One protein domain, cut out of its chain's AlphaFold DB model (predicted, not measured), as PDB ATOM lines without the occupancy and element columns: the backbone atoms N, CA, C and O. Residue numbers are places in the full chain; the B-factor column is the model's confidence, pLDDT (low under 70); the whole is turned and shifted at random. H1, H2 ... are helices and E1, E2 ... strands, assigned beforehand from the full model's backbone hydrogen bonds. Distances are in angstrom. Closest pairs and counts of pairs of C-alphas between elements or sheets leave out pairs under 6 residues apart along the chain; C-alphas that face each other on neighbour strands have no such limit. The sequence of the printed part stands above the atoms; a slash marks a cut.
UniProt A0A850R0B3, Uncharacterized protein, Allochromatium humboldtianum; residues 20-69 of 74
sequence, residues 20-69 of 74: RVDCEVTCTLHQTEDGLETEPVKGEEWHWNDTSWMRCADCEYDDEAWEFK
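What this domain is: This is residues 20 to 69 of the 74 residues of an uncharacterized protein of Allochromatium humboldtianum (UniProt A0A850R0B3). Two small antiparallel hairpins, E1 with E2 and E3 with E4, lie at opposite ends of an elongated shape, joined by two stretches with no named element, residues 22 to 26 and residues 41 to 52. The short helix H1 follows E4 directly at the E3 and E4 end, where residues 20 to 21 also pair with E3, while residues 31 to 36 of the other hairpin stick out free. The printed part has 50 residues, with four named strands and then one named helix along the chain, E1 E2 E3 E4 H1; each sheet is a single antiparallel pair. The class is mostly strand, though under half of the residues, 23, are in named elements. The whole is only just extended, close to loose, with a radius of gyration of the C-alphas of 15.0 A and spans of 43 by 23 by 13 A.

Where its parts are: E1, residues 27 to 32, is 15.3 A long and begins at C-alpha 27, (110.936, 25.878, 98.874). E2, residues 35 to 40, is 17.1 A long and ends at C-alpha 40, (107.676, 23.183, 98.773). E3, residues 53 to 56, measures 10.6 A, and E4, residues 62 to 64, measures 7.2 A. H1, residues 65 to 68, measures 5.4 A and ends at C-alpha 68, (123.336, 10.954, 118.597).

How they stand to each other: E1 and E2 form a hairpin, antiparallel at 155 degrees between their directions. The C-alphas of Leu 29 and Thr 38 face each other at 4.7 A, and N 28 and O 39 are within hydrogen-bond range at 2.8 A, as are N 37 and O 30 at 3.0 A. E3 and E4 form the other hairpin, antiparallel at 145 degrees, with N 54 and O 63 within hydrogen-bond range at 2.8 A and N 63 and O 54 at 3.0 A. Residues 20 to 21 pair antiparallel with residues 54 to 55 of E3. The closest C-alphas of E3 and H1 are those of Met 54 and Ala 65, 5.1 A apart. H1 is too short for an O i to N i+4 pair; its one O i to N i+3 pair is within hydrogen-bond range. E1 is apart from E3, E4 and H1, and E2 is apart from E3, E4 and H1.

The domain as a whole: The two C-alphas farthest apart are those of Glu 33 and Lys 69, 45.7 A. The C-alphas of Arg 20 and Lys 69, the first and last printed, are 13.2 A apart. The link from E2 to E3, with 12 residues, is long; the links E1 to E2, E3 to E4 and E4 to H1 are tight. The printed part has no cut. Its mean pLDDT is 90.6, and one residue, Glu 45 in the long link, is under 70.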
ATOM      1  N   ARG A  20     113.913  14.417 118.093       95.31
ATOM      2  CA  ARG A  20     113.343  15.182 116.979       95.31
ATOM      3  C   ARG A  20     114.474  15.539 116.025       95.31
ATOM      4  O   ARG A  20     115.551  15.888 116.495       95.31
ATOM      5  N   VAL A  21     114.232  15.437 114.724       92.44
ATOM      6  CA  VAL A  21     115.184  15.847 113.685       92.44
ATOM      7  C   VAL A  21     114.565  16.974 112.878       92.44
ATOM      8  O   VAL A  21     113.388  16.893 112.513       92.44
ATOM      9  N   ASP A  22     115.357  18.002 112.611       90.06
ATOM     10  CA  ASP A  22     114.968  19.083 111.723       90.06
ATOM     11  C   ASP A  22     115.397  18.702 110.303       90.06
ATOM     12  O   ASP A  22     116.580  18.513 110.012       90.06
ATOM     13  N   CYS A  23     114.413  18.527 109.424       83.88
ATOM     14  CA  CYS A  23     114.653  18.256 108.012       83.88
ATOM     15  C   CYS A  23     114.715  19.575 107.247       83.88
ATOM     16  O   CYS A  23     113.809  20.405 107.365       83.88
ATOM     17  N   GLU A  24     115.741  19.736 106.419       80.38
ATOM     18  CA  GLU A  24     115.793  20.851 105.484       80.38
ATOM     19  C   GLU A  24     114.833  20.618 104.319       80.38
ATOM     20  O   GLU A  24     114.666  19.504 103.813       80.38
ATOM     21  N   VAL A  25     114.172  21.702 103.925       84.94
ATOM     22  CA  VAL A  25     113.143  21.717 102.895       84.94
ATOM     23  C   VAL A  25     113.506  22.766 101.857       84.94
ATOM     24  O   VAL A  25     113.686  23.936 102.196       84.94
ATOM     25  N   THR A  26     113.602  22.382 100.584       86.31
ATOM     26  CA  THR A  26     113.728  23.371  99.509       86.31
ATOM     27  C   THR A  26     112.344  23.888  99.150       86.31
ATOM     28  O   THR A  26     111.447  23.128  98.770       86.31
ATOM     29  N   CYS A  27     112.173  25.202  99.236       91.88
ATOM     30  CA  CYS A  27     110.936  25.878  98.874       91.88
ATOM     31  C   CYS A  27     111.180  26.870  97.737       91.88
ATOM     32  O   CYS A  27     112.198  27.562  97.697       91.88
ATOM     33  N   THR A  28     110.204  26.986  96.841       93.19
ATOM     34  CA  THR A  28     110.097  28.128  95.935       93.19
ATOM     35  C   THR A  28     109.613  29.329  96.733       93.19
ATOM     36  O   THR A  28     108.609  29.242  97.440       93.19
ATOM     37  N   LEU A  29     110.330  30.448  96.625       96.00
ATOM     38  CA  LEU A  29     109.928  31.725  97.205       96.00
ATOM     39  C   LEU A  29     109.154  32.540  96.162       96.00
ATOM     40  O   LEU A  29     109.692  32.873  95.106       96.00
ATOM     41  N   HIS A  30     107.915  32.898  96.481       95.12
ATOM     42  CA  HIS A  30     107.055  33.757  95.677       95.12
ATOM     43  C   HIS A  30     107.016  35.160  96.286       95.12
ATOM     44  O   HIS A  30     106.711  35.326  97.466       95.12
ATOM     45  N   GLN A  31     107.331  36.172  95.476       97.62
ATOM     46  CA  GLN A  31     107.190  37.580  95.853       97.62
ATOM     47  C   GLN A  31     105.894  38.108  95.238       97.62
ATOM     48  O   GLN A  31     105.772  38.156  94.012       97.62
ATOM     49  N   THR A  32     104.925  38.459  96.077       94.00
ATOM     50  CA  THR A  32     103.614  38.983  95.677       94.00
ATOM     51  C   THR A  32     103.462  40.431  96.144       94.00
ATOM     52  O   THR A  32     104.281  40.941  96.909       94.00
ATOM     53  N   GLU A  33     102.418  41.120  95.682       95.62
ATOM     54  CA  GLU A  33     102.111  42.479  96.157       95.62
ATOM     55  C   GLU A  33     101.732  42.500  97.650       95.62
ATOM     56  O   GLU A  33     101.985  43.492  98.331       95.62
ATOM     57  N   ASP A  34     101.202  41.385  98.169       95.00
ATOM     58  CA  ASP A  34     100.783  41.222  99.565       95.00
ATOM     59  C   ASP A  34     101.909  40.712 100.488       95.00
ATOM     60  O   ASP A  34     101.761  40.738 101.714       95.00
ATOM     61  N   GLY A  35     103.046  40.262  99.936       95.88
ATOM     62  CA  GLY A  35     104.212  39.851 100.719       95.88
ATOM     63  C   GLY A  35     105.029  38.700 100.127       95.88
ATOM     64  O   GLY A  35     105.242  38.598  98.920       95.88
ATOM     65  N   LEU A  36     105.564  37.859 101.017       97.19
ATOM     66  CA  LEU A  36     106.379  36.694 100.674       97.19
ATOM     67  C   LEU A  36     105.625  35.413 101.024       97.19
ATOM     68  O   LEU A  36     105.211  35.233 102.168       97.19
ATOM     69  N   GLU A  37     105.517  34.506 100.060       95.62
ATOM     70  CA  GLU A  37     104.926  33.179 100.240       95.62
ATOM     71  C   GLU A  37     105.925  32.095  99.818       95.62
ATOM     72  O   GLU A  37     106.771  32.319  98.951       95.62
ATOM     73  N   THR A  38     105.847  30.905 100.418       93.81
ATOM     74  CA  THR A  38     106.735  29.779 100.084       93.81
ATOM     75  C   THR A  38     105.946  28.512  99.781       93.81
ATOM     76  O   THR A  38     105.102  28.117 100.585       93.81
ATOM     77  N   GLU A  39     106.275  27.830  98.683       91.31
ATOM     78  CA  GLU A  39     105.737  26.506  98.334       91.31
ATOM     79  C   GLU A  39     106.880  25.473  98.289       91.31
ATOM     80  O   GLU A  39     107.885  25.716  97.618       91.31
ATOM     81  N   PRO A  40     106.759  24.308  98.953       89.00
ATOM     82  CA  PRO A  40     107.676  23.183  98.773       89.00
ATOM     83  C   PRO A  40     107.907  22.805  97.307       89.00
ATOM     84  O   PRO A  40     106.954  22.660  96.538       89.00
ATOM     85  N   VAL A  41     109.162  22.555  96.924       87.44
ATOM     86  CA  VAL A  41     109.462  22.009  95.594       87.44
ATOM     87  C   VAL A  41     108.915  20.581  95.501       87.44
ATOM     88  O   VAL A  41     109.317  19.679  96.233       87.44
ATOM     89  N   LYS A  42     107.964  20.355  94.586       80.56
ATOM     90  CA  LYS A  42     107.357  19.031  94.378       80.56
ATOM     91  C   LYS A  42     108.385  18.052  93.822       80.56
ATOM     92  O   LYS A  42     109.004  18.316  92.796       80.56
ATOM     93  N   GLY A  43     108.487  16.888  94.456       73.38
ATOM     94  CA  GLY A  43     109.397  15.821  94.035       73.38
ATOM     95  C   GLY A  43     110.783  15.890  94.672       73.38
ATOM     96  O   GLY A  43     111.554  14.953  94.477       73.38
ATOM     97  N   GLU A  44     111.086  16.925  95.462       72.69
ATOM     98  CA  GLU A  44     112.189  16.843  96.416       72.69
ATOM     99  C   GLU A  44     111.717  16.058  97.641       72.69
ATOM    100  O   GLU A  44     110.720  16.389  98.287       72.69
ATOM    101  N   GLU A  45     112.386  14.938  97.902       68.94
ATOM    102  CA  GLU A  45     112.134  14.128  99.082       68.94
ATOM    103  C   GLU A  45     112.757  14.807 100.308       68.94
ATOM    104  O   GLU A  45     113.891  15.285 100.278       68.94
ATOM    105  N   TRP A  46     112.007  14.834 101.409       74.94
ATOM    106  CA  TRP A  46     112.498  15.322 102.691       74.94
ATOM    107  C   TRP A  46     113.544  14.355 103.230       74.94
ATOM    108  O   TRP A  46     113.220  13.266 103.717       74.94
ATOM    109  N   HIS A  47     114.808  14.745 103.139       75.94
ATOM    110  CA  HIS A  47     115.914  13.944 103.623       75.94
ATOM    111  C   HIS A  47     116.598  14.647 104.782       75.94
ATOM    112  O   HIS A  47     116.972  15.810 104.694       75.94
ATOM    113  N   TRP A  48     116.801  13.898 105.855       86.69
ATOM    114  CA  TRP A  48     117.777  14.242 106.872       86.69
ATOM    115  C   TRP A  48     118.992  13.333 106.702       86.69
ATOM    116  O   TRP A  48     118.909  12.237 106.133       86.69
ATOM    117  N   ASN A  49     120.135  13.799 107.176       86.94
ATOM    118  CA  ASN A  49     121.387  13.067 107.155       86.94
ATOM    119  C   ASN A  49     122.126  13.273 108.488       86.94
ATOM    120  O   ASN A  49     121.598  13.863 109.428       86.94
ATOM    121  N   ASP A  50     123.346  12.756 108.570       89.25
ATOM    122  CA  ASP A  50     124.168  12.811 109.779       89.25
ATOM    123  C   ASP A  50     124.511  14.252 110.220       89.25
ATOM    124  O   ASP A  50     124.781  14.458 111.396       89.25
ATOM    125  N   THR A  51     124.457  15.245 109.326       88.19
ATOM    126  CA  THR A  51     124.700  16.665 109.642       88.19
ATOM    127  C   THR A  51     123.412  17.449 109.902       88.19
ATOM    128  O   THR A  51     123.465  18.651 110.138       88.19
ATOM    129  N   SER A  52     122.237  16.814 109.824       91.38
ATOM    130  CA  SER A  52     120.973  17.467 110.178       91.38
ATOM    131  C   SER A  52     120.905  17.725 111.680       91.38
ATOM    132  O   SER A  52     121.409  16.930 112.473       91.38
ATOM    133  N   TRP A  53     120.246  18.812 112.079       94.06
ATOM    134  CA  TRP A  53     120.075  19.140 113.489       94.06
ATOM    135  C   TRP A  53     119.131  18.148 114.172       94.06
ATOM    136  O   TRP A  53     118.066  17.811 113.645       94.06
ATOM    137  N   MET A  54     119.517  17.669 115.350       95.38
ATOM    138  CA  MET A  54     118.746  16.728 116.151       95.38
ATOM    139  C   MET A  54     118.657  17.221 117.592       95.38
ATOM    140  O   MET A  54     119.638  17.664 118.178       95.38
ATOM    141  N   ARG A  55     117.470  17.107 118.195       97.25
ATOM    142  CA  ARG A  55     117.208  17.508 119.582       97.25
ATOM    143  C   ARG A  55     116.567  16.384 120.383       97.25
ATOM    144  O   ARG A  55     115.641  15.712 119.922       97.25
ATOM    145  N   CYS A  56     116.995  16.222 121.631       97.62
ATOM    146  CA  CYS A  56     116.319  15.391 122.618       97.62
ATOM    147  C   CYS A  56     115.109  16.124 123.209       97.62
ATOM    148  O   CYS A  56     115.246  17.198 123.787       97.62
ATOM    149  N   ALA A  57     113.923  15.526 123.126       96.94
ATOM    150  CA  ALA A  57     112.704  16.119 123.673       96.94
ATOM    151  C   ALA A  57     112.589  16.018 125.208       96.94
ATOM    152  O   ALA A  57     111.720  16.671 125.776       96.94
ATOM    153  N   ASP A  58     113.444  15.226 125.868       97.62
ATOM    154  CA  ASP A  58     113.377  15.016 127.322       97.62
ATOM    155  C   ASP A  58     114.341  15.914 128.110       97.62
ATOM    156  O   ASP A  58     114.030  16.307 129.231       97.62
ATOM    157  N   CYS A  59     115.519  16.223 127.555       96.94
ATOM    158  CA  CYS A  59     116.539  17.041 128.227       96.94
ATOM    159  C   CYS A  59     117.023  18.240 127.402       96.94
ATOM    160  O   CYS A  59     118.000  18.873 127.788       96.94
ATOM    161  N   GLU A  60     116.383  18.500 126.260       96.44
ATOM    162  CA  GLU A  60     116.629  19.637 125.360       96.44
ATOM    163  C   GLU A  60     118.032  19.718 124.733       96.44
ATOM    164  O   GLU A  60     118.266  20.620 123.938       96.44
ATOM    165  N   TYR A  61     118.924  18.752 125.004       96.88
ATOM    166  CA  TYR A  61     120.218  18.623 124.322       96.88
ATOM    167  C   TYR A  61     120.014  18.580 122.811       96.88
ATOM    168  O   TYR A  61     119.214  17.770 122.326       96.88
ATOM    169  N   ASP A  62     120.753  19.405 122.085       96.75
ATOM    170  CA  ASP A  62     120.725  19.461 120.638       96.75
ATOM    171  C   ASP A  62     122.127  19.552 120.036       96.75
ATOM    172  O   ASP A  62     123.047  20.104 120.634       96.75
ATOM    173  N   ASP A  63     122.288  18.891 118.892       96.06
ATOM    174  CA  ASP A  63     123.539  18.806 118.142       96.06
ATOM    175  C   ASP A  63     123.273  18.246 116.733       96.06
ATOM    176  O   ASP A  63     122.137  17.898 116.386       96.06
ATOM    177  N   GLU A  64     124.314  18.092 115.920       94.19
ATOM    178  CA  GLU A  64     124.231  17.343 114.666       94.19
ATOM    179  C   GLU A  64     123.868  15.864 114.917       94.19
ATOM    180  O   GLU A  64     124.297  15.232 115.886       94.19
ATOM    181  N   ALA A  65     123.068  15.270 114.028       92.81
ATOM    182  CA  ALA A  65     122.522  13.923 114.194       92.81
ATOM    183  C   ALA A  65     123.595  12.836 114.403       92.81
ATOM    184  O   ALA A  65     123.324  11.822 115.055       92.81
ATOM    185  N   TRP A  66     124.813  13.022 113.887       91.94
ATOM    186  CA  TRP A  66     125.909  12.076 114.086       91.94
ATOM    187  C   TRP A  66     126.356  11.954 115.548       91.94
ATOM    188  O   TRP A  66     126.759  10.859 115.939       91.94
ATOM    189  N   GLU A  67     126.211  12.993 116.373       94.25
ATOM    190  CA  GLU A  67     126.531  12.935 117.812       94.25
ATOM    191  C   GLU A  67     125.556  12.029 118.580       94.25
ATOM    192  O   GLU A  67     125.886  11.412 119.595       94.25
ATOM    193  N   PHE A  68     124.339  11.870 118.056       93.81
ATOM    194  CA  PHE A  68     123.336  10.954 118.597       93.81
ATOM    195  C   PHE A  68     123.515   9.526 118.073       93.81
ATOM    196  O   PHE A  68     122.881   8.590 118.577       93.81
ATOM    197  N   LYS A  69     124.322   9.332 117.027       92.44
ATOM    198  CA  LYS A  69     124.448   8.057 116.327       92.44
ATOM    199  C   LYS A  69     125.250   7.077 117.168       92.44
ATOM    200  O   LYS A  69     126.427   7.271 117.459       92.44
TER     201      LYS A  69